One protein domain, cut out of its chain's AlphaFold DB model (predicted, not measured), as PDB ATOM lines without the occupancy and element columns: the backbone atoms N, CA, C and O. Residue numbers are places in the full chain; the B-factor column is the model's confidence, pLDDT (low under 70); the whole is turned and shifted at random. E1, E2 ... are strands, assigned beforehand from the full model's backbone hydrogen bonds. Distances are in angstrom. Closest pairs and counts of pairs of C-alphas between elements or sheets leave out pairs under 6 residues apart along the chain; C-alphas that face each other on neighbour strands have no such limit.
ATOM      1  N   LEU A 358     -38.622   0.996 -42.807       90.19
ATOM      2  CA  LEU A 358     -37.802  -0.055 -42.243       90.19
ATOM      3  C   LEU A 358     -36.539  -0.134 -43.103       90.19
ATOM      4  O   LEU A 358     -36.598  -0.590 -44.244       90.19
ATOM      5  N   THR A 359     -35.419   0.356 -42.577       92.75
ATOM      6  CA  THR A 359     -34.159   0.506 -43.331       92.75
ATOM      7  C   THR A 359     -33.108  -0.532 -42.959       92.75
ATOM      8  O   THR A 359     -32.230  -0.833 -43.763       92.75
ATOM      9  N   ALA A 360     -33.193  -1.110 -41.759       94.44
ATOM     10  CA  ALA A 360     -32.276  -2.150 -41.314       94.44
ATOM     11  C   ALA A 360     -32.944  -3.141 -40.355       94.44
ATOM     12  O   ALA A 360     -33.833  -2.789 -39.578       94.44
ATOM     13  N   LEU A 361     -32.461  -4.383 -40.385       97.44
ATOM     14  CA  LEU A 361     -32.840  -5.454 -39.470       97.44
ATOM     15  C   LEU A 361     -31.571  -6.075 -38.884       97.44
ATOM     16  O   LEU A 361     -30.660  -6.475 -39.607       97.44
ATOM     17  N   GLY A 362     -31.516  -6.160 -37.558       95.50
ATOM     18  CA  GLY A 362     -30.509  -6.932 -36.843       95.50
ATOM     19  C   GLY A 362     -30.804  -8.428 -36.927       95.50
ATOM     20  O   GLY A 362     -31.945  -8.843 -37.116       95.50
ATOM     21  N   SER A 363     -29.772  -9.255 -36.747       95.56
ATOM     22  CA  SER A 363     -29.943 -10.713 -36.693       95.56
ATOM     23  C   SER A 363     -30.756 -11.113 -35.451       95.56
ATOM     24  O   SER A 363     -30.325 -10.782 -34.341       95.56
ATOM     25  N   PRO A 364     -31.891 -11.829 -35.589       98.06
ATOM     26  CA  PRO A 364     -32.644 -12.315 -34.443       98.06
ATOM     27  C   PRO A 364     -31.784 -13.192 -33.529       98.06
ATOM     28  O   PRO A 364     -31.110 -14.120 -33.984       98.06
ATOM     29  N   ARG A 365     -31.828 -12.889 -32.230       97.94
ATOM     30  CA  ARG A 365     -31.146 -13.618 -31.157       97.94
ATOM     31  C   ARG A 365     -32.192 -14.418 -30.399       97.94
ATOM     32  O   ARG A 365     -33.068 -13.830 -29.774       97.94
ATOM     33  N   ILE A 366     -32.131 -15.741 -30.480       98.00
ATOM     34  CA  ILE A 366     -33.204 -16.641 -30.053       98.00
ATOM     35  C   ILE A 366     -32.647 -17.713 -29.113       98.00
ATOM     36  O   ILE A 366     -31.794 -18.508 -29.503       98.00
ATOM     37  N   TRP A 367     -33.134 -17.768 -27.876       97.94
ATOM     38  CA  TRP A 367     -32.767 -18.809 -26.917       97.94
ATOM     39  C   TRP A 367     -33.517 -20.111 -27.205       97.94
ATOM     40  O   TRP A 367     -34.734 -20.187 -27.026       97.94
ATOM     41  N   ILE A 368     -32.781 -21.148 -27.607       97.94
ATOM     42  CA  ILE A 368     -33.317 -22.474 -27.924       97.94
ATOM     43  C   ILE A 368     -32.786 -23.507 -26.931       97.94
ATOM     44  O   ILE A 368     -31.584 -23.619 -26.705       97.94
ATOM     45  N   GLY A 369     -33.707 -24.264 -26.346       96.81
ATOM     46  CA  GLY A 369     -33.469 -25.383 -25.447       96.81
ATOM     47  C   GLY A 369     -34.147 -26.665 -25.937       96.81
ATOM     48  O   GLY A 369     -34.770 -26.699 -27.006       96.81
ATOM     49  N   LEU A 370     -34.120 -27.690 -25.090       95.75
ATOM     50  CA  LEU A 370     -34.958 -28.880 -25.224       95.75
ATOM     51  C   LEU A 370     -36.052 -28.891 -24.156       95.75
ATOM     52  O   LEU A 370     -35.869 -28.372 -23.049       95.75
ATOM     53  N   LYS A 371     -37.203 -29.490 -24.474       94.62
ATOM     54  CA  LYS A 371     -38.246 -29.725 -23.464       94.62
ATOM     55  C   LYS A 371     -37.763 -30.709 -22.402       94.62
ATOM     56  O   LYS A 371     -37.927 -30.453 -21.210       94.62
ATOM     57  N   ASN A 372     -37.148 -31.797 -22.853       90.56
ATOM     58  CA  ASN A 372     -36.698 -32.908 -22.033       90.56
ATOM     59  C   ASN A 372     -35.221 -33.226 -22.328       90.56
ATOM     60  O   ASN A 372     -34.707 -32.910 -23.399       90.56
ATOM     61  N   SER A 373     -34.519 -33.826 -21.366       89.06
ATOM     62  CA  SER A 373     -33.091 -34.158 -21.495       89.06
ATOM     63  C   SER A 373     -32.819 -35.453 -22.270       89.06
ATOM     64  O   SER A 373     -31.683 -35.702 -22.656       89.06
ATOM     65  N   ASP A 374     -33.833 -36.281 -22.505       85.94
ATOM     66  CA  ASP A 374     -33.762 -37.457 -23.383       85.94
ATOM     67  C   ASP A 374     -33.674 -37.080 -24.874       85.94
ATOM     68  O   ASP A 374     -33.159 -37.861 -25.670       85.94
ATOM     69  N   ASP A 375     -34.072 -35.856 -25.237       86.31
ATOM     70  CA  ASP A 375     -33.913 -35.287 -26.581       86.31
ATOM     71  C   ASP A 375     -32.473 -34.772 -26.858       86.31
ATOM     72  O   ASP A 375     -32.190 -34.226 -27.933       86.31
ATOM     73  N   VAL A 376     -31.540 -34.888 -25.900       90.06
ATOM     74  CA  VAL A 376     -30.156 -34.400 -26.058       90.06
ATOM     75  C   VAL A 376     -29.476 -35.094 -27.240       90.06
ATOM     76  O   VAL A 376     -29.313 -36.308 -27.276       90.06
ATOM     77  N   GLY A 377     -29.013 -34.296 -28.205       88.81
ATOM     78  CA  GLY A 377     -28.431 -34.781 -29.462       88.81
ATOM     79  C   GLY A 377     -29.332 -34.568 -30.682       88.81
ATOM     80  O   GLY A 377     -28.874 -34.763 -31.814       88.81
ATOM     81  N   VAL A 378     -30.578 -34.126 -30.479       92.31
ATOM     82  CA  VAL A 378     -31.389 -33.516 -31.539       92.31
ATOM     83  C   VAL A 378     -30.747 -32.188 -31.944       92.31
ATOM     84  O   VAL A 378     -30.330 -31.388 -31.102       92.31
ATOM     85  N   LYS A 379     -30.660 -31.953 -33.253       96.12
ATOM     86  CA  LYS A 379     -30.282 -30.658 -33.821       96.12
ATOM     87  C   LYS A 379     -31.463 -30.046 -34.558       96.12
ATOM     88  O   LYS A 379     -32.304 -30.771 -35.087       96.12
ATOM     89  N   PHE A 380     -31.490 -28.724 -34.631       97.00
ATOM     90  CA  PHE A 380     -32.573 -27.962 -35.231       97.00
ATOM     91  C   PHE A 380     -32.082 -27.111 -36.395       97.00
ATOM     92  O   PHE A 380     -31.012 -26.508 -36.316       97.00
ATOM     93  N   ASP A 381     -32.888 -27.039 -37.450       98.06
ATOM     94  CA  ASP A 381     -32.817 -25.902 -38.363       98.06
ATOM     95  C   ASP A 381     -33.832 -24.866 -37.865       98.06
ATOM     96  O   ASP A 381     -34.983 -25.210 -37.570       98.06
ATOM     97  N   LEU A 382     -33.404 -23.612 -37.755       98.38
ATOM     98  CA  LEU A 382     -34.224 -22.481 -37.330       98.38
ATOM     99  C   LEU A 382     -34.461 -21.561 -38.518       98.38
ATOM    100  O   LEU A 382     -33.514 -21.234 -39.226       98.38
ATOM    101  N   LEU A 383     -35.700 -21.121 -38.699       98.62
ATOM    102  CA  LEU A 383     -36.102 -20.151 -39.711       98.62
ATOM    103  C   LEU A 383     -36.678 -18.925 -38.999       98.62
ATOM    104  O   LEU A 383     -37.593 -19.059 -38.185       98.62
ATOM    105  N   ALA A 384     -36.141 -17.749 -39.299       98.69
ATOM    106  CA  ALA A 384     -36.671 -16.472 -38.844       98.69
ATOM    107  C   ALA A 384     -37.183 -15.684 -40.050       98.69
ATOM    108  O   ALA A 384     -36.475 -15.547 -41.045       98.69
ATOM    109  N   GLU A 385     -38.401 -15.167 -39.950       98.56
ATOM    110  CA  GLU A 385     -39.065 -14.404 -41.002       98.56
ATOM    111  C   GLU A 385     -39.626 -13.116 -40.407       98.56
ATOM    112  O   GLU A 385     -40.352 -13.143 -39.411       98.56
ATOM    113  N   VAL A 386     -39.274 -11.989 -41.017       98.38
ATOM    114  CA  VAL A 386     -39.721 -10.658 -40.616       98.38
ATOM    115  C   VAL A 386     -40.718 -10.145 -41.641       98.38
ATOM    116  O   VAL A 386     -40.416 -10.112 -42.835       98.38
ATOM    117  N   TYR A 387     -41.892  -9.729 -41.176       97.19
ATOM    118  CA  TYR A 387     -42.964  -9.196 -42.009       97.19
ATOM    119  C   TYR A 387     -43.278  -7.749 -41.646       97.19
ATOM    120  O   TYR A 387     -43.208  -7.364 -40.476       97.19
ATOM    121  N   ARG A 388     -43.715  -7.002 -42.661       93.19
ATOM    122  CA  ARG A 388     -44.519  -5.791 -42.515       93.19
ATOM    123  C   ARG A 388     -45.957  -6.167 -42.858       93.19
ATOM    124  O   ARG A 388     -46.233  -6.572 -43.986       93.19
ATOM    125  N   ASP A 389     -46.854  -6.095 -41.883       88.38
ATOM    126  CA  ASP A 389     -48.241  -6.571 -41.966       88.38
ATOM    127  C   ASP A 389     -48.342  -8.052 -42.375       88.38
ATOM    128  O   ASP A 389     -48.222  -8.947 -41.535       88.38
ATOM    129  N   SER A 390     -48.583  -8.321 -43.656       88.31
ATOM    130  CA  SER A 390     -48.633  -9.648 -44.279       88.31
ATOM    131  C   SER A 390     -47.501  -9.880 -45.288       88.31
ATOM    132  O   SER A 390     -47.326 -11.000 -45.767       88.31
ATOM    133  N   THR A 391     -46.715  -8.848 -45.604       92.06
ATOM    134  CA  THR A 391     -45.652  -8.888 -46.616       92.06
ATOM    135  C   THR A 391     -44.333  -9.308 -45.983       92.06
ATOM    136  O   THR A 391     -43.882  -8.690 -45.019       92.06
ATOM    137  N   LEU A 392     -43.701 -10.356 -46.518       97.00
ATOM    138  CA  LEU A 392     -42.376 -10.793 -46.075       97.00
ATOM    139  C   LEU A 392     -41.327  -9.754 -46.488       97.00
ATOM    140  O   LEU A 392     -41.208  -9.439 -47.670       97.00
ATOM    141  N   VAL A 393     -40.564  -9.250 -45.521       96.81
ATOM    142  CA  VAL A 393     -39.492  -8.266 -45.740       96.81
ATOM    143  C   VAL A 393     -38.138  -8.957 -45.840       96.81
ATOM    144  O   VAL A 393     -37.381  -8.715 -46.774       96.81
ATOM    145  N   ALA A 394     -37.828  -9.828 -44.880       97.75
ATOM    146  CA  ALA A 394     -36.563 -10.548 -44.834       97.75
ATOM    147  C   ALA A 394     -36.734 -11.905 -44.150       97.75
ATOM    148  O   ALA A 394     -37.561 -12.072 -43.253       97.75
ATOM    149  N   SER A 395     -35.908 -12.871 -44.537       98.38
ATOM    150  CA  SER A 395     -35.855 -14.186 -43.899       98.38
ATOM    151  C   SER A 395     -34.421 -14.678 -43.764       98.38
ATOM    152  O   SER A 395     -33.556 -14.305 -44.556       98.38
ATOM    153  N   GLY A 396     -34.174 -15.542 -42.788       98.25
ATOM    154  CA  GLY A 396     -32.875 -16.158 -42.548       98.25
ATOM    155  C   GLY A 396     -33.016 -17.543 -41.938       98.25
ATOM    156  O   GLY A 396     -33.989 -17.819 -41.234       98.25
ATOM    157  N   GLN A 397     -32.039 -18.415 -42.191       98.19
ATOM    158  CA  GLN A 397     -32.040 -19.787 -41.685       98.19
ATOM    159  C   GLN A 397     -30.703 -20.133 -41.023       98.19
ATOM    160  O   GLN A 397     -29.639 -19.866 -41.577       98.19
ATOM    161  N   LEU A 398     -30.762 -20.768 -39.852       98.31
ATOM    162  CA  LEU A 398     -29.607 -21.326 -39.149       98.31
ATOM    163  C   LEU A 398     -29.734 -22.849 -39.103       98.31
ATOM    164  O   LEU A 398     -30.692 -23.372 -38.541       98.31
ATOM    165  N   ASN A 399     -28.766 -23.555 -39.682       97.81
ATOM    166  CA  ASN A 399     -28.824 -25.007 -39.846       97.81
ATOM    167  C   ASN A 399     -28.065 -25.758 -38.756       97.81
ATOM    168  O   ASN A 399     -27.024 -25.298 -38.287       97.81
ATOM    169  N   SER A 400     -28.525 -26.971 -38.437       96.44
ATOM    170  CA  SER A 400     -27.809 -27.904 -37.550       96.44
ATOM    171  C   SER A 400     -27.423 -27.316 -36.183       96.44
ATOM    172  O   SER A 400     -26.362 -27.631 -35.633       96.44
ATOM    173  N   PHE A 401     -28.291 -26.482 -35.616       96.62
ATOM    174  CA  PHE A 401     -28.089 -25.852 -34.320       96.62
ATOM    175  C   PHE A 401     -28.376 -26.835 -33.176       96.62
ATOM    176  O   PHE A 401     -29.385 -27.539 -33.185       96.62
ATOM    177  N   GLY A 402     -27.489 -26.912 -32.184       93.88
ATOM    178  CA  GLY A 402     -27.687 -27.774 -31.017       93.88
ATOM    179  C   GLY A 402     -28.549 -27.088 -29.961       93.88
ATOM    180  O   GLY A 402     -28.164 -26.028 -29.479       93.88
ATOM    181  N   GLY A 403     -29.662 -27.709 -29.563       84.00
ATOM    182  CA  GLY A 403     -30.583 -27.165 -28.552       84.00
ATOM    183  C   GLY A 403     -30.145 -27.334 -27.092       84.00
ATOM    184  O   GLY A 403     -30.927 -27.032 -26.203       84.00
ATOM    185  N   GLY A 404     -28.940 -27.847 -26.825       89.25
ATOM    186  CA  GLY A 404     -28.443 -28.042 -25.460       89.25
ATOM    187  C   GLY A 404     -29.186 -29.149 -24.704       89.25
ATOM    188  O   GLY A 404     -29.206 -30.285 -25.174       89.25
ATOM    189  N   SER A 405     -29.753 -28.832 -23.535       91.88
ATOM    190  CA  SER A 405     -30.517 -29.760 -22.677       91.88
ATOM    191  C   SER A 405     -31.813 -29.114 -22.159       91.88
ATOM    192  O   SER A 405     -32.219 -28.042 -22.619       91.88
ATOM    193  N   SER A 406     -32.484 -29.764 -21.207       91.44
ATOM    194  CA  SER A 406     -33.628 -29.194 -20.502       91.44
ATOM    195  C   SER A 406     -33.199 -28.099 -19.511       91.44
ATOM    196  O   SER A 406     -32.117 -28.130 -18.914       91.44
ATOM    197  N   GLY A 407     -34.069 -27.099 -19.349       93.31
ATOM    198  CA  GLY A 407     -33.836 -25.929 -18.495       93.31
ATOM    199  C   GLY A 407     -33.037 -24.805 -19.170       93.31
ATOM    200  O   GLY A 407     -32.207 -25.038 -20.043       93.31
ATOM    201  N   PHE A 408     -33.287 -23.560 -18.752       95.75
ATOM    202  CA  PHE A 408     -32.711 -22.369 -19.389       95.75
ATOM    203  C   PHE A 408     -31.178 -22.301 -19.307       95.75
ATOM    204  O   PHE A 408     -30.543 -21.893 -20.269       95.75
ATOM    205  N   ASN A 409     -30.568 -22.753 -18.207       95.31
ATOM    206  CA  ASN A 409     -29.105 -22.717 -18.044       95.31
ATOM    207  C   ASN A 409     -28.356 -23.580 -19.073       95.31
ATOM    208  O   ASN A 409     -27.165 -23.386 -19.277       95.31
ATOM    209  N   ASN A 410     -29.056 -24.526 -19.704       95.25
ATOM    210  CA  ASN A 410     -28.527 -25.366 -20.773       95.25
ATOM    211  C   ASN A 410     -29.098 -24.987 -22.146       95.25
ATOM    212  O   ASN A 410     -28.853 -25.703 -23.112       95.25
ATOM    213  N   ALA A 411     -29.897 -23.920 -22.239       96.38
ATOM    214  CA  ALA A 411     -30.348 -23.391 -23.515       96.38
ATOM    215  C   ALA A 411     -29.183 -22.675 -24.204       96.38
ATOM    216  O   ALA A 411     -28.294 -22.123 -23.557       96.38
ATOM    217  N   HIS A 412     -29.194 -22.666 -25.528       97.00
ATOM    218  CA  HIS A 412     -28.184 -21.998 -26.331       97.00
ATOM    219  C   HIS A 412     -28.790 -20.807 -27.064       97.00
ATOM    220  O   HIS A 412     -29.924 -20.858 -27.542       97.00
ATOM    221  N   LEU A 413     -28.010 -19.736 -27.186       97.56
ATOM    222  CA  LEU A 413     -28.413 -18.550 -27.923       97.56
ATOM    223  C   LEU A 413     -28.082 -18.712 -29.409       97.56
ATOM    224  O   LEU A 413     -26.917 -18.699 -29.802       97.56
ATOM    225  N   ALA A 414     -29.113 -18.864 -30.232       98.00
ATOM    226  CA  ALA A 414     -29.002 -18.864 -31.680       98.00
ATOM    227  C   ALA A 414     -29.003 -17.429 -32.218       98.00
ATOM    228  O   ALA A 414     -29.815 -16.608 -31.796       98.00
ATOM    229  N   THR A 415     -28.146 -17.153 -33.197       98.19
ATOM    230  CA  THR A 415     -28.171 -15.909 -33.978       98.19
ATOM    231  C   THR A 415     -28.488 -16.269 -35.421       98.19
ATOM    232  O   THR A 415     -27.710 -16.979 -36.059       98.19
ATOM    233  N   VAL A 416     -29.634 -15.821 -35.930       98.44
ATOM    234  CA  VAL A 416     -30.073 -16.116 -37.302       98.44
ATOM    235  C   VAL A 416     -29.752 -14.923 -38.196       98.44
ATOM    236  O   VAL A 416     -30.313 -13.848 -38.019       98.44
ATOM    237  N   THR A 417     -28.846 -15.086 -39.158       98.12
ATOM    238  CA  THR A 417     -28.533 -14.021 -40.121       98.12
ATOM    239  C   THR A 417     -29.658 -13.900 -41.145       98.12
ATOM    240  O   THR A 417     -29.980 -14.872 -41.827       98.12
ATOM    241  N   LEU A 418     -30.258 -12.713 -41.245       97.94
ATOM    242  CA  LEU A 418     -31.289 -12.406 -42.238       97.94
ATOM    243  C   LEU A 418     -30.651 -12.036 -43.580       97.94
ATOM    244  O   LEU A 418     -29.587 -11.414 -43.616       97.94
ATOM    245  N   ALA A 419     -31.311 -12.402 -44.679       96.19
ATOM    246  CA  ALA A 419     -30.944 -11.916 -46.002       96.19
ATOM    247  C   ALA A 419     -31.078 -10.379 -46.074       96.19
ATOM    248  O   ALA A 419     -31.973  -9.819 -45.432       96.19
ATOM    249  N   PRO A 420     -30.212  -9.691 -46.844       94.12
ATOM    250  CA  PRO A 420     -30.359  -8.260 -47.072       94.12
ATOM    251  C   PRO A 420     -31.688  -7.969 -47.776       94.12
ATOM    252  O   PRO A 420     -32.170  -8.771 -48.575       94.12
ATOM    253  N   PHE A 421     -32.258  -6.803 -47.490       95.06
ATOM    254  CA  PHE A 421     -33.511  -6.337 -48.067       95.06
ATOM    255  C   PHE A 421     -33.377  -4.862 -48.459       95.06
ATOM    256  O   PHE A 421     -32.503  -4.154 -47.960       95.06
ATOM    257  N   THR A 422     -34.220  -4.405 -49.377       91.00
ATOM    258  CA  THR A 422     -34.312  -2.985 -49.735       91.00
ATOM    259  C   THR A 422     -35.221  -2.261 -48.747       91.00
ATOM    260  O   THR A 422     -36.227  -2.860 -48.363       91.00
ATOM    261  N   PRO A 423     -34.943  -0.997 -48.378       91.50
ATOM    262  CA  PRO A 423     -35.815  -0.230 -47.493       91.50
ATOM    263  C   PRO A 423     -37.291  -0.323 -47.894       91.50
ATOM    264  O   PRO A 423     -37.632  -0.192 -49.072       91.50
ATOM    265  N   VAL A 424     -38.161  -0.583 -46.917       89.25
ATOM    266  CA  VAL A 424     -39.602  -0.780 -47.140       89.25
ATOM    267  C   VAL A 424     -40.372   0.326 -46.437       89.25
ATOM    268  O   VAL A 424     -40.099   0.618 -45.275       89.25
ATOM    269  N   SER A 425     -41.359   0.909 -47.124       83.00
ATOM    270  CA  SER A 425     -42.303   1.846 -46.506       83.00
ATOM    271  C   SER A 425     -43.031   1.189 -45.327       83.00
ATOM    272  O   SER A 425     -43.514   0.055 -45.425       83.00
ATOM    273  N   PHE A 426     -43.069   1.906 -44.212       80.00
ATOM    274  CA  PHE A 426     -43.563   1.466 -42.916       80.00
ATOM    275  C   PHE A 426     -44.456   2.561 -42.298       80.00
ATOM    276  O   PHE A 426     -44.096   3.145 -41.279       80.00
ATOM    277  N   PRO A 427     -45.602   2.905 -42.918       65.31
ATOM    278  CA  PRO A 427     -46.467   3.977 -42.423       65.31
ATOM    279  C   PRO A 427     -46.969   3.699 -40.994       65.31
ATOM    280  O   PRO A 427     -47.053   2.528 -40.602       65.31
ATOM    281  N   PRO A 428     -47.332   4.733 -40.212       59.16
ATOM    282  CA  PRO A 428     -47.956   4.548 -38.902       59.16
ATOM    283  C   PRO A 428     -49.137   3.567 -38.945       59.16
ATOM    284  O   PRO A 428     -49.842   3.470 -39.948       59.16
ATOM    285  N   GLY A 429     -49.312   2.776 -37.884       61.31
ATOM    286  CA  GLY A 429     -50.269   1.662 -37.860       61.31
ATOM    287  C   GLY A 429     -49.764   0.349 -38.485       61.31
ATOM    288  O   GLY A 429     -50.338  -0.706 -38.203       61.31
ATOM    289  N   SER A 430     -48.671   0.372 -39.262       77.44
ATOM    290  CA  SER A 430     -48.053  -0.847 -39.806       77.44
ATOM    291  C   SER A 430     -47.539  -1.762 -38.700       77.44
ATOM    292  O   SER A 430     -46.969  -1.323 -37.699       77.44
ATOM    293  N   GLN A 431     -47.675  -3.066 -38.911       85.25
ATOM    294  CA  GLN A 431     -47.234  -4.073 -37.956       85.25
ATOM    295  C   GLN A 431     -45.868  -4.644 -38.326       85.25
ATOM    296  O   GLN A 431     -45.690  -5.192 -39.416       85.25
ATOM    297  N   LEU A 432     -44.924  -4.618 -37.384       91.38
ATOM    298  CA  LEU A 432     -43.684  -5.386 -37.466       91.38
ATOM    299  C   LEU A 432     -43.936  -6.760 -36.849       91.38
ATOM    300  O   LEU A 432     -44.316  -6.851 -35.679       91.38
ATOM    301  N   LYS A 433     -43.708  -7.832 -37.616       97.00
ATOM    302  CA  LYS A 433     -43.889  -9.208 -37.135       97.00
ATOM    303  C   LYS A 433     -42.620 -10.022 -37.279       97.00
ATOM    304  O   LYS A 433     -42.035 -10.055 -38.354       97.00
ATOM    305  N   LEU A 434     -42.249 -10.743 -36.228       98.31
ATOM    306  CA  LEU A 434     -41.215 -11.773 -36.273       98.31
ATOM    307  C   LEU A 434     -41.868 -13.142 -36.093       98.31
ATOM    308  O   LEU A 434     -42.389 -13.454 -35.021       98.31
ATOM    309  N   ARG A 435     -41.797 -13.979 -37.126       98.50
ATOM    310  CA  ARG A 435     -42.142 -15.398 -37.050       98.50
ATOM    311  C   ARG A 435     -40.873 -16.216 -36.881       98.50
ATOM    312  O   ARG A 435     -39.932 -16.084 -37.661       98.50
ATOM    313  N   VAL A 436     -40.859 -17.079 -35.872       98.38
ATOM    314  CA  VAL A 436     -39.753 -18.013 -35.627       98.38
ATOM    315  C   VAL A 436     -40.277 -19.427 -35.779       98.38
ATOM    316  O   VAL A 436     -41.258 -19.799 -35.136       98.38
ATOM    317  N   SER A 437     -39.610 -20.218 -36.609       98.50
ATOM    318  CA  SER A 437     -39.990 -21.589 -36.924       98.50
ATOM    319  C   SER A 437     -38.819 -22.548 -36.754       98.50
ATOM    320  O   SER A 437     -37.653 -22.170 -36.852       98.50
ATOM    321  N   VAL A 438     -39.140 -23.814 -36.512       97.94
ATOM    322  CA  VAL A 438     -38.172 -24.880 -36.269       97.94
ATOM    323  C   VAL A 438     -38.556 -26.157 -36.999       97.94
ATOM    324  O   VAL A 438     -39.733 -26.455 -37.198       97.94
ATOM    325  N   ARG A 439     -37.548 -26.941 -37.368       96.81
ATOM    326  CA  ARG A 439     -37.681 -28.348 -37.762       96.81
ATOM    327  C   ARG A 439     -36.499 -29.148 -37.230       96.81
ATOM    328  O   ARG A 439     -35.479 -28.573 -36.844       96.81
ATOM    329  N   ASN A 440     -36.604 -30.472 -37.255       96.06
ATOM    330  CA  ASN A 440     -35.445 -31.326 -37.018       96.06
ATOM    331  C   ASN A 440     -34.433 -31.129 -38.158       96.06
ATOM    332  O   ASN A 440     -34.802 -31.164 -39.338       96.06
ATOM    333  N   ALA A 441     -33.173 -30.892 -37.794       96.75
ATOM    334  CA  ALA A 441     -32.131 -30.524 -38.735       96.75
ATOM    335  C   ALA A 441     -31.951 -31.579 -39.824       96.75
ATOM    336  O   ALA A 441     -31.992 -32.789 -39.574       96.75
ATOM    337  N   CYS A 442     -31.691 -31.101 -41.035       94.88
ATOM    338  CA  CYS A 442     -31.422 -31.980 -42.162       94.88
ATOM    339  C   CYS A 442     -30.148 -32.809 -42.006       94.88
ATOM    340  O   CYS A 442     -30.061 -33.933 -42.500       94.88
ATOM    341  N   THR A 443     -29.160 -32.267 -41.305       93.94
ATOM    342  CA  THR A 443     -27.862 -32.898 -41.098       93.94
ATOM    343  C   THR A 443     -27.485 -32.871 -39.617       93.94
ATOM    344  O   THR A 443     -27.981 -32.076 -38.820       93.94
ATOM    345  N   GLY A 444     -26.648 -33.821 -39.196       91.69
ATOM    346  CA  GLY A 444     -26.047 -33.848 -37.858       91.69
ATOM    347  C   GLY A 444     -26.960 -34.195 -36.671       91.69
ATOM    348  O   GLY A 444     -26.430 -34.429 -35.585       91.69
ATOM    349  N   SER A 445     -28.285 -34.242 -36.833       91.44
ATOM    350  CA  SER A 445     -29.208 -34.653 -35.764       91.44
ATOM    351  C   SER A 445     -29.107 -36.163 -35.508       91.44
ATOM    352  O   SER A 445     -29.216 -36.967 -36.441       91.44
ATOM    353  N   ARG A 446     -28.881 -36.574 -34.252       88.12
ATOM    354  CA  ARG A 446     -28.755 -38.000 -33.881       88.12
ATOM    355  C   ARG A 446     -30.108 -38.694 -33.758       88.12
ATOM    356  O   ARG A 446     -30.207 -39.882 -34.046       88.12
ATOM    357  N   HIS A 447     -31.144 -37.939 -33.409       85.06
ATOM    358  CA  HIS A 447     -32.499 -38.448 -33.230       85.06
ATOM    359  C   HIS A 447     -33.397 -38.060 -34.408       85.06
ATOM    360  O   HIS A 447     -33.202 -37.042 -35.077       85.06
ATOM    361  N   ASN A 448     -34.402 -38.894 -34.671       82.62
ATOM    362  CA  ASN A 448     -35.356 -38.670 -35.758       82.62
ATOM    363  C   ASN A 448     -36.536 -37.774 -35.348       82.62
ATOM    364  O   ASN A 448     -37.316 -37.399 -36.212       82.62
ATOM    365  N   SER A 449     -36.640 -37.394 -34.074       83.19
ATOM    366  CA  SER A 449     -37.613 -36.435 -33.539       83.19
ATOM    367  C   SER A 449     -37.129 -35.893 -32.195       83.19
ATOM    368  O   SER A 449     -36.263 -36.508 -31.579       83.19
ATOM    369  N   GLY A 450     -37.709 -34.784 -31.741       89.94
ATOM    370  CA  GLY A 450     -37.475 -34.198 -30.419       89.94
ATOM    371  C   GLY A 450     -38.206 -32.867 -30.271       89.94
ATOM    372  O   GLY A 450     -38.581 -32.248 -31.278       89.94
ATOM    373  N   VAL A 451     -38.421 -32.409 -29.040       95.88
ATOM    374  CA  VAL A 451     -39.193 -31.188 -28.784       95.88
ATOM    375  C   VAL A 451     -38.261 -30.000 -28.558       95.88
ATOM    376  O   VAL A 451     -37.591 -29.888 -27.529       95.88
ATOM    377  N   ALA A 452     -38.251 -29.086 -29.527       97.00
ATOM    378  CA  ALA A 452     -37.540 -27.822 -29.421       97.00
ATOM    379  C   ALA A 452     -38.294 -26.884 -28.474       97.00
ATOM    380  O   ALA A 452     -39.521 -26.803 -28.538       97.00
ATOM    381  N   ARG A 453     -37.566 -26.147 -27.634       97.81
ATOM    382  CA  ARG A 453     -38.127 -25.162 -26.707       97.81
ATOM    383  C   ARG A 453     -37.549 -23.781 -26.980       97.81
ATOM    384  O   ARG A 453     -36.343 -23.593 -26.877       97.81
ATOM    385  N   LEU A 454     -38.405 -22.809 -27.261       98.00
ATOM    386  CA  LEU A 454     -38.051 -21.392 -27.304       98.00
ATOM    387  C   LEU A 454     -38.183 -20.786 -25.905       98.00
ATOM    388  O   LEU A 454     -39.207 -21.007 -25.266       98.00
ATOM    389  N   TRP A 455     -37.206 -19.995 -25.455       97.94
ATOM    390  CA  TRP A 455     -37.261 -19.242 -24.194       97.94
ATOM    391  C   TRP A 455     -37.364 -17.733 -24.443       97.94
ATOM    392  O   TRP A 455     -36.638 -17.189 -25.276       97.94
ATOM    393  N   TYR A 456     -38.245 -17.042 -23.719       97.69
ATOM    394  CA  TYR A 456     -38.461 -15.596 -23.863       97.69
ATOM    395  C   TYR A 456     -39.030 -14.961 -22.576       97.69
ATOM    396  O   TYR A 456     -39.197 -15.645 -21.560       97.69
ATOM    397  N   ASN A 457     -39.374 -13.667 -22.627       95.62
ATOM    398  CA  ASN A 457     -40.087 -12.930 -21.576       95.62
ATOM    399  C   ASN A 457     -39.314 -12.661 -20.263       95.62
ATOM    400  O   ASN A 457     -39.943 -12.428 -19.237       95.62
ATOM    401  N   ASP A 458     -37.982 -12.641 -20.263       96.75
ATOM    402  CA  ASP A 458     -37.166 -12.432 -19.052       96.75
ATOM    403  C   ASP A 458     -35.858 -11.684 -19.365       96.75
ATOM    404  O   ASP A 458     -35.405 -11.692 -20.508       96.75
ATOM    405  N   ALA A 459     -35.232 -11.066 -18.357       94.44
ATOM    406  CA  ALA A 459     -33.975 -10.329 -18.516       94.44
ATOM    407  C   ALA A 459     -32.826 -11.181 -19.093       94.44
ATOM    408  O   ALA A 459     -32.038 -10.677 -19.893       94.44
ATOM    409  N   ALA A 460     -32.739 -12.464 -18.724       96.06
ATOM    410  CA  ALA A 460     -31.767 -13.408 -19.274       96.06
ATOM    411  C   ALA A 460     -32.322 -14.153 -20.498       96.06
ATOM    412  O   ALA A 460     -31.619 -14.298 -21.496       96.06
ATOM    413  N   ALA A 461     -33.582 -14.604 -20.451       95.81
ATOM    414  CA  ALA A 461     -34.250 -15.203 -21.610       95.81
ATOM    415  C   ALA A 461     -34.883 -14.115 -22.493       95.81
ATOM    416  O   ALA A 461     -36.103 -14.002 -22.610       95.81
ATOM    417  N   ASN A 462     -34.035 -13.294 -23.102       96.06
ATOM    418  CA  ASN A 462     -34.405 -12.084 -23.832       96.06
ATOM    419  C   ASN A 462     -34.338 -12.272 -25.357       96.06
ATOM    420  O   ASN A 462     -33.692 -11.497 -26.062       96.06
ATOM    421  N   SER A 463     -35.000 -13.314 -25.873       98.25
ATOM    422  CA  SER A 463     -35.095 -13.533 -27.322       98.25
ATOM    423  C   SER A 463     -35.706 -12.315 -28.025       98.25
ATOM    424  O   SER A 463     -36.661 -11.737 -27.509       98.25
ATOM    425  N   GLY A 464     -35.192 -11.928 -29.191       97.50
ATOM    426  CA  GLY A 464     -35.607 -10.696 -29.869       97.50
ATOM    427  C   GLY A 464     -34.887 -10.425 -31.186       97.50
ATOM    428  O   GLY A 464     -34.065 -11.223 -31.639       97.50
ATOM    429  N   LEU A 465     -35.180  -9.273 -31.785       97.75
ATOM    430  CA  LEU A 465     -34.464  -8.719 -32.935       97.75
ATOM    431  C   LEU A 465     -34.308  -7.205 -32.793       97.75
ATOM    432  O   LEU A 465     -35.097  -6.562 -32.109       97.75
ATOM    433  N   SER A 466     -33.340  -6.628 -33.495       95.50
ATOM    434  CA  SER A 466     -33.270  -5.175 -33.665       95.50
ATOM    435  C   SER A 466     -33.848  -4.771 -35.017       95.50
ATOM    436  O   SER A 466     -33.721  -5.517 -35.987       95.50
ATOM    437  N   ALA A 467     -34.460  -3.597 -35.096       94.19
ATOM    438  CA  ALA A 467     -34.947  -3.012 -36.339       94.19
ATOM    439  C   ALA A 467     -34.719  -1.498 -36.315       94.19
ATOM    440  O   ALA A 467     -34.745  -0.888 -35.246       94.19
ATOM    441  N   THR A 468     -34.488  -0.907 -37.484       89.62
ATOM    442  CA  THR A 468     -34.388   0.546 -37.649       89.62
ATOM    443  C   THR A 468     -35.613   1.032 -38.404       89.62
ATOM    444  O   THR A 468     -35.720   0.807 -39.611       89.62
ATOM    445  N   ILE A 469     -36.526   1.667 -37.668       83.88
ATOM    446  CA  ILE A 469     -37.707   2.363 -38.185       83.88
ATOM    447  C   ILE A 469     -37.589   3.784 -37.633       83.88
ATOM    448  O   ILE A 469     -37.838   4.011 -36.452       83.88
ATOM    449  N   ASP A 470     -37.067   4.688 -38.462       70.38
ATOM    450  CA  ASP A 470     -36.523   6.020 -38.121       70.38
ATOM    451  C   ASP A 470     -35.283   5.980 -37.217       70.38
ATOM    452  O   ASP A 470     -34.227   6.497 -37.573       70.38
ATOM    453  N   ALA A 471     -35.392   5.312 -36.070       75.69
ATOM    454  CA  ALA A 471     -34.315   5.073 -35.125       75.69
ATOM    455  C   ALA A 471     -34.124   3.571 -34.891       75.69
ATOM    456  O   ALA A 471     -35.045   2.761 -35.027       75.69
ATOM    457  N   GLN A 472     -32.900   3.185 -34.537       87.31
ATOM    458  CA  GLN A 472     -32.598   1.801 -34.203       87.31
ATOM    459  C   GLN A 472     -33.181   1.449 -32.832       87.31
ATOM    460  O   GLN A 472     -32.887   2.101 -31.832       87.31
ATOM    461  N   ALA A 473     -33.945   0.363 -32.777       84.44
ATOM    462  CA  ALA A 473     -34.519  -0.175 -31.556       84.44
ATOM    463  C   ALA A 473     -34.321  -1.694 -31.472       84.44
ATOM    464  O   ALA A 473     -34.107  -2.373 -32.478       84.44
ATOM    465  N   THR A 474     -34.389  -2.240 -30.256       92.12
ATOM    466  CA  THR A 474     -34.384  -3.691 -30.021       92.12
ATOM    467  C   THR A 474     -35.725  -4.124 -29.456       92.12
ATOM    468  O   THR A 474     -36.173  -3.599 -28.442       92.12
ATOM    469  N   TYR A 475     -36.339  -5.096 -30.118       94.62
ATOM    470  CA  TYR A 475     -37.643  -5.649 -29.797       94.62
ATOM    471  C   TYR A 475     -37.488  -7.056 -29.227       94.62
ATOM    472  O   TYR A 475     -36.938  -7.953 -29.871       94.62
ATOM    473  N   TYR A 476     -38.001  -7.257 -28.021       95.81
ATOM    474  CA  TYR A 476     -37.961  -8.518 -27.293       95.81
ATOM    475  C   TYR A 476     -39.291  -9.260 -27.415       95.81
ATOM    476  O   TYR A 476     -40.362  -8.653 -27.366       95.81
ATOM    477  N   LEU A 477     -39.223 -10.586 -27.528       97.44
ATOM    478  CA  LEU A 477     -40.379 -11.476 -27.485       97.44
ATOM    479  C   LEU A 477     -40.976 -11.472 -26.073       97.44
ATOM    480  O   LEU A 477     -40.302 -11.799 -25.086       97.44
ATOM    481  N   ARG A 478     -42.265 -11.149 -25.981       92.00
ATOM    482  CA  ARG A 478     -43.038 -11.096 -24.735       92.00
ATOM    483  C   ARG A 478     -44.162 -12.120 -24.737       92.00
ATOM    484  O   ARG A 478     -44.443 -12.770 -25.749       92.00
ATOM    485  N   ASP A 479     -44.775 -12.285 -23.566       83.38
ATOM    486  CA  ASP A 479     -46.026 -13.032 -23.438       83.38
ATOM    487  C   ASP A 479     -47.105 -12.457 -24.373       83.38
ATOM    488  O   ASP A 479     -46.947 -11.362 -24.917       83.38
ATOM    489  N   THR A 480     -48.157 -13.235 -24.625       82.56
ATOM    490  CA  THR A 480     -49.259 -12.863 -25.531       82.56
ATOM    491  C   THR A 480     -48.813 -12.473 -26.950       82.56
ATOM    492  O   THR A 480     -49.480 -11.685 -27.610       82.56
ATOM    493  N   ALA A 481     -47.691 -13.025 -27.430       85.62
ATOM    494  CA  ALA A 481     -47.183 -12.817 -28.791       85.62
ATOM    495  C   ALA A 481     -46.885 -11.339 -29.156       85.62
ATOM    496  O   ALA A 481     -47.037 -10.924 -30.305       85.62
ATOM    497  N   LEU A 482     -46.423 -10.545 -28.184       89.19
ATOM    498  CA  LEU A 482     -46.046  -9.137 -28.367       89.19
ATOM    499  C   LEU A 482     -44.528  -8.969 -28.584       89.19
ATOM    500  O   LEU A 482     -43.724  -9.625 -27.917       89.19
ATOM    501  N   LEU A 483     -44.127  -8.057 -29.471       88.06
ATOM    502  CA  LEU A 483     -42.775  -7.486 -29.508       88.06
ATOM    503  C   LEU A 483     -42.742  -6.203 -28.657       88.06
ATOM    504  O   LEU A 483     -43.587  -5.331 -28.832       88.06
ATOM    505  N   ALA A 484     -41.783  -6.061 -27.739       80.06
ATOM    506  CA  ALA A 484     -41.677  -4.869 -26.884       80.06
ATOM    507  C   ALA A 484     -40.258  -4.301 -26.825       80.06
ATOM    508  O   ALA A 484     -39.284  -5.040 -26.922       80.06
ATOM    509  N   LEU A 485     -40.148  -2.990 -26.601       84.56
ATOM    510  CA  LEU A 485     -38.870  -2.272 -26.487       84.56
ATOM    511  C   LEU A 485     -38.127  -2.541 -25.169       84.56
ATOM    512  O   LEU A 485     -36.927  -2.300 -25.058       84.56
ATOM    513  N   THR A 486     -38.833  -3.049 -24.160       84.62
ATOM    514  CA  THR A 486     -38.268  -3.385 -22.854       84.62
ATOM    515  C   THR A 486     -38.047  -4.888 -22.728       84.62
ATOM    516  O   THR A 486     -38.836  -5.705 -23.213       84.62
ATOM    517  N   VAL A 487     -36.955  -5.265 -22.057       84.62
ATOM    518  CA  VAL A 487     -36.710  -6.664 -21.688       84.62
ATOM    519  C   VAL A 487     -37.862  -7.192 -20.840       84.62
ATOM    520  O   VAL A 487     -38.524  -6.446 -20.116       84.62
ATOM    521  N   GLY A 488     -38.111  -8.496 -20.914       85.00
ATOM    522  CA  GLY A 488     -39.222  -9.072 -20.176       85.00
ATOM    523  C   GLY A 488     -39.019  -8.994 -18.652       85.00
ATOM    524  O   GLY A 488     -37.996  -9.485 -18.179       85.00
ATOM    525  N   PRO A 489     -39.977  -8.475 -17.855       86.50
ATOM    526  CA  PRO A 489     -40.020  -8.572 -16.391       86.50
ATOM    527  C   PRO A 489     -39.980  -9.986 -15.803       86.50
ATOM    528  O   PRO A 489     -39.935 -10.132 -14.585       86.50
ATOM    529  N   GLY A 490     -40.032 -11.032 -16.624       87.56
ATOM    530  CA  GLY A 490     -40.254 -12.385 -16.148       87.56
ATOM    531  C   GLY A 490     -41.740 -12.678 -15.882       87.56
ATOM    532  O   GLY A 490     -42.613 -11.841 -16.133       87.56
ATOM    533  N   PRO A 491     -42.044 -13.898 -15.408       94.62
ATOM    534  CA  PRO A 491     -41.125 -15.035 -15.388       94.62
ATOM    535  C   PRO A 491     -40.755 -15.480 -16.815       94.62
ATOM    536  O   PRO A 491     -41.439 -15.126 -17.782       94.62
ATOM    537  N   LYS A 492     -39.683 -16.274 -16.943       96.06
ATOM    538  CA  LYS A 492     -39.302 -16.925 -18.210       96.06
ATOM    539  C   LYS A 492     -40.499 -17.683 -18.778       96.06
ATOM    540  O   LYS A 492     -41.113 -18.488 -18.078       96.06
ATOM    541  N   LYS A 493     -40.806 -17.443 -20.046       96.75
ATOM    542  CA  LYS A 493     -41.851 -18.146 -20.793       96.75
ATOM    543  C   LYS A 493     -41.221 -19.071 -21.818       96.75
ATOM    544  O   LYS A 493     -40.096 -18.845 -22.270       96.75
ATOM    545  N   THR A 494     -41.955 -20.126 -22.150       96.75
ATOM    546  CA  THR A 494     -41.502 -21.157 -23.078       96.75
ATOM    547  C   THR A 494     -42.561 -21.501 -24.100       96.75
ATOM    548  O   THR A 494     -43.736 -21.613 -23.749       96.75
ATOM    549  N   THR A 495     -42.128 -21.785 -25.321       97.06
ATOM    550  CA  THR A 495     -42.972 -22.414 -26.340       97.06
ATOM    551  C   THR A 495     -42.300 -23.680 -26.845       97.06
ATOM    552  O   THR A 495     -41.145 -23.642 -27.265       97.06
ATOM    553  N   ASP A 496     -43.029 -24.793 -26.805       97.25
ATOM    554  CA  ASP A 496     -42.518 -26.119 -27.146       97.25
ATOM    555  C   ASP A 496     -43.094 -26.583 -28.483       97.25
ATOM    556  O   ASP A 496     -44.311 -26.631 -28.648       97.25
ATOM    557  N   ILE A 497     -42.230 -26.980 -29.418       97.06
ATOM    558  CA  ILE A 497     -42.630 -27.467 -30.740       97.06
ATOM    559  C   ILE A 497     -41.991 -28.821 -31.018       97.06
ATOM    560  O   ILE A 497     -40.772 -28.991 -30.970       97.06
ATOM    561  N   GLN A 498     -42.829 -29.799 -31.366       95.75
ATOM    562  CA  GLN A 498     -42.374 -31.104 -31.833       95.75
ATOM    563  C   GLN A 498     -41.733 -30.956 -33.218       95.75
ATOM    564  O   GLN A 498     -42.439 -30.799 -34.219       95.75
ATOM    565  N   SER A 499     -40.404 -31.043 -33.284       91.81
ATOM    566  CA  SER A 499     -39.608 -30.704 -34.475       91.81
ATOM    567  C   SER A 499     -39.844 -31.625 -35.679       91.81
ATOM    568  O   SER A 499     -39.594 -31.219 -36.811       91.81
ATOM    569  N   GLY A 500     -40.403 -32.820 -35.448       90.06
ATOM    570  CA  GLY A 500     -40.774 -33.780 -36.490       90.06
ATOM    571  C   GLY A 500     -39.607 -34.625 -37.006       90.06
ATOM    572  O   GLY A 500     -38.547 -34.695 -36.384       90.06
ATOM    573  N   ALA A 501     -39.838 -35.292 -38.140       92.38
ATOM    574  CA  ALA A 501     -38.809 -36.046 -38.851       92.38
ATOM    575  C   ALA A 501     -37.697 -35.116 -39.364       92.38
ATOM    576  O   ALA A 501     -37.928 -33.933 -39.614       92.38
ATOM    577  N   LYS A 502     -36.487 -35.649 -39.563       93.88
ATOM    578  CA  LYS A 502     -35.380 -34.897 -40.183       93.88
ATOM    579  C   LYS A 502     -35.823 -34.289 -41.516       93.88
ATOM    580  O   LYS A 502     -36.476 -34.966 -42.306       93.88
ATOM    581  N   CYS A 503     -35.464 -33.028 -41.756       94.00
ATOM    582  CA  CYS A 503     -35.881 -32.263 -42.937       94.00
ATOM    583  C   CYS A 503     -37.400 -32.104 -43.133       94.00
ATOM    584  O   CYS A 503     -37.823 -31.737 -44.230       94.00
ATOM    585  N   SER A 504     -38.244 -32.349 -42.124       94.75
ATOM    586  CA  SER A 504     -39.679 -32.088 -42.280       94.75
ATOM    587  C   SER A 504     -39.964 -30.597 -42.500       94.75
ATOM    588  O   SER A 504     -39.093 -29.744 -42.321       94.75
ATOM    589  N   ALA A 505     -41.205 -30.264 -42.855       96.44
ATOM    590  CA  ALA A 505     -41.634 -28.872 -42.945       96.44
ATOM    591  C   ALA A 505     -41.345 -28.105 -41.639       96.44
ATOM    592  O   ALA A 505     -41.441 -28.667 -40.541       96.44
ATOM    593  N   PHE A 506     -40.995 -26.824 -41.777       97.81
ATOM    594  CA  PHE A 506     -40.843 -25.915 -40.645       97.81
ATOM    595  C   PHE A 506     -42.172 -25.743 -39.912       97.81
ATOM    596  O   PHE A 506     -43.231 -25.639 -40.532       97.81
ATOM    597  N   LYS A 507     -42.103 -25.695 -38.584       98.06
ATOM    598  CA  LYS A 507     -43.245 -25.467 -37.701       98.06
ATOM    599  C   LYS A 507     -43.005 -24.206 -36.877       98.06
ATOM    600  O   LYS A 507     -41.935 -24.100 -36.274       98.06
ATOM    601  N   PRO A 508     -43.953 -23.260 -36.832       97.56
ATOM    602  CA  PRO A 508     -43.768 -22.023 -36.090       97.56
ATOM    603  C   PRO A 508     -43.801 -22.287 -34.582       97.56
ATOM    604  O   PRO A 508     -44.683 -22.987 -34.095       97.56
ATOM    605  N   PHE A 509     -42.874 -21.678 -33.841       97.56
ATOM    606  CA  PHE A 509     -43.060 -21.441 -32.409       97.56
ATOM    607  C   PHE A 509     -44.181 -20.431 -32.193       97.56
ATOM    608  O   PHE A 509     -45.052 -20.621 -31.356       97.56
ATOM    609  N   GLY A 510     -44.165 -19.360 -32.977       96.38
ATOM    610  CA  GLY A 510     -45.124 -18.278 -32.868       96.38
ATOM    611  C   GLY A 510     -44.770 -17.140 -33.808       96.38
ATOM    612  O   GLY A 510     -43.762 -17.182 -34.520       96.38
ATOM    613  N   THR A 511     -45.629 -16.129 -33.806       96.75
ATOM    614  CA  THR A 511     -45.408 -14.860 -34.497       96.75
ATOM    615  C   THR A 511     -45.613 -13.750 -33.487       96.75
ATOM    616  O   THR A 511     -46.703 -13.648 -32.939       96.75
ATOM    617  N   TRP A 512     -44.584 -12.946 -33.235       96.88
ATOM    618  CA  TRP A 512     -44.659 -11.816 -32.316       96.88
ATOM    619  C   TRP A 512     -44.835 -10.529 -33.100       96.88
ATOM    620  O   TRP A 512     -44.146 -10.338 -34.101       96.88
ATOM    621  N   THR A 513     -45.749  -9.674 -32.654       84.62
ATOM    622  CA  THR A 513     -46.168  -8.472 -33.386       84.62
ATOM    623  C   THR A 513     -46.040  -7.229 -32.518       84.62
ATOM    624  O   THR A 513     -46.232  -7.300 -31.309       84.62
ATOM    625  N   VAL A 514     -45.743  -6.091 -33.134       84.12
ATOM    626  CA  VAL A 514     -45.880  -4.748 -32.553       84.12
ATOM    627  C   VAL A 514     -46.338  -3.786 -33.644       84.12
ATOM    628  O   VAL A 514     -46.106  -4.056 -34.824       84.12
ATOM    629  N   THR A 515     -46.957  -2.681 -33.245       77.88
ATOM    630  CA  THR A 515     -47.179  -1.494 -34.080       77.88
ATOM    631  C   THR A 515     -46.216  -0.408 -33.570       77.88
ATOM    632  O   THR A 515     -46.513   0.188 -32.536       77.88
TER     633      THR A 515
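What this domain is: This is residues 358 to 515 of the 516 residues of the protein "SdrD_B domain-containing protein" of Nonomuraea endophytica (UniProt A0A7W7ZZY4). This is a two-layered sandwich of strands, only partly face to face: the long sheet E4 E3 E6 E11 makes one layer, and two smaller sheets, roughly end to end, make the other. Of these, E5 E2 E7 E10 covers much of the long sheet at a splay of 32 degrees between best planes, while E1 E8 E9 lies partly over one end, to which the long link of residues 416 to 431 also runs. The printed part has 158 residues, with no named helix and eleven named strands, E1 to E11 in chain order; each sheet is antiparallel. The class is all strand, though under half of the residues, 78, are in named elements. The whole is compact, with a radius of gyration of the C-alphas of 15.2 A and spans of 47 by 32 by 19 A.

How they stand to each other: The sheet of E4, residues 391 to 402, E3, 379 to 388, E6, 432 to 440, and E11, 507 to 514, runs in that order and is strongly twisted. E3 and E4 form a hairpin, with N 384 and O 396 2.9 A apart. Between the neighbours E3 and E6, N 385 and O 435 are within hydrogen-bond range at 2.9 A, and between the neighbours E6 and E11, N 434 and O 512 are within hydrogen-bond range at 2.9 A. Facing this sheet, with 62 pairs of C-alphas within 10 A, is the strongly twisted sheet of E5, residues 412 to 415, E2, 365 to 370, E7, 451 to 456, and E10, 493 to 498, in that order. Within hydrogen-bond range are N 414 and O 366, 2.8 A, N 369 and O 453, 2.8 A, and N 454 and O 495, 2.9 A. The closest C-alphas of E10 and E11, Thr 495 and Phe 509, are 6.1 A apart. The sheet of E1, residues 358 to 361, E8, 464 to 469, and E9, 471 to 477, in that order, also faces the sheet E4 E3 E6 E11, with 25 pairs of C-alphas within 10 A; the arrangement is a stack of sheets, three or more sheets face to face in turn. N 359 and O 468 are 3.0 A apart; in the hairpin E8 and E9, N 467 and O 473 are 2.9 A apart. E1 and E6 are apart.

Where its parts are: E4 is 30.4 A long and bends by 59 degrees at residue 399; E3 is 29.9 A, E6 27.2 A and E11 21.5 A. E9 measures 19.2 A, E10 17.0 A, E2 16.8 A, E7 16.4 A, E8 15.6 A, E5 9.8 A and E1 7.8 A. E1 begins at C-alpha 358 (-37.802, -0.055, -42.243), and E11 ends at C-alpha 514 (-45.880, -4.748, -32.553).

The domain as a whole: The C-alphas farthest apart, Asp 374 and Pro 427, are 47.3 A apart. The printed part has no cut. The long links are E5 to E6 and E9 to E10. Mean pLDDT of the printed part is 92.5; residues 427 to 429 are under 70.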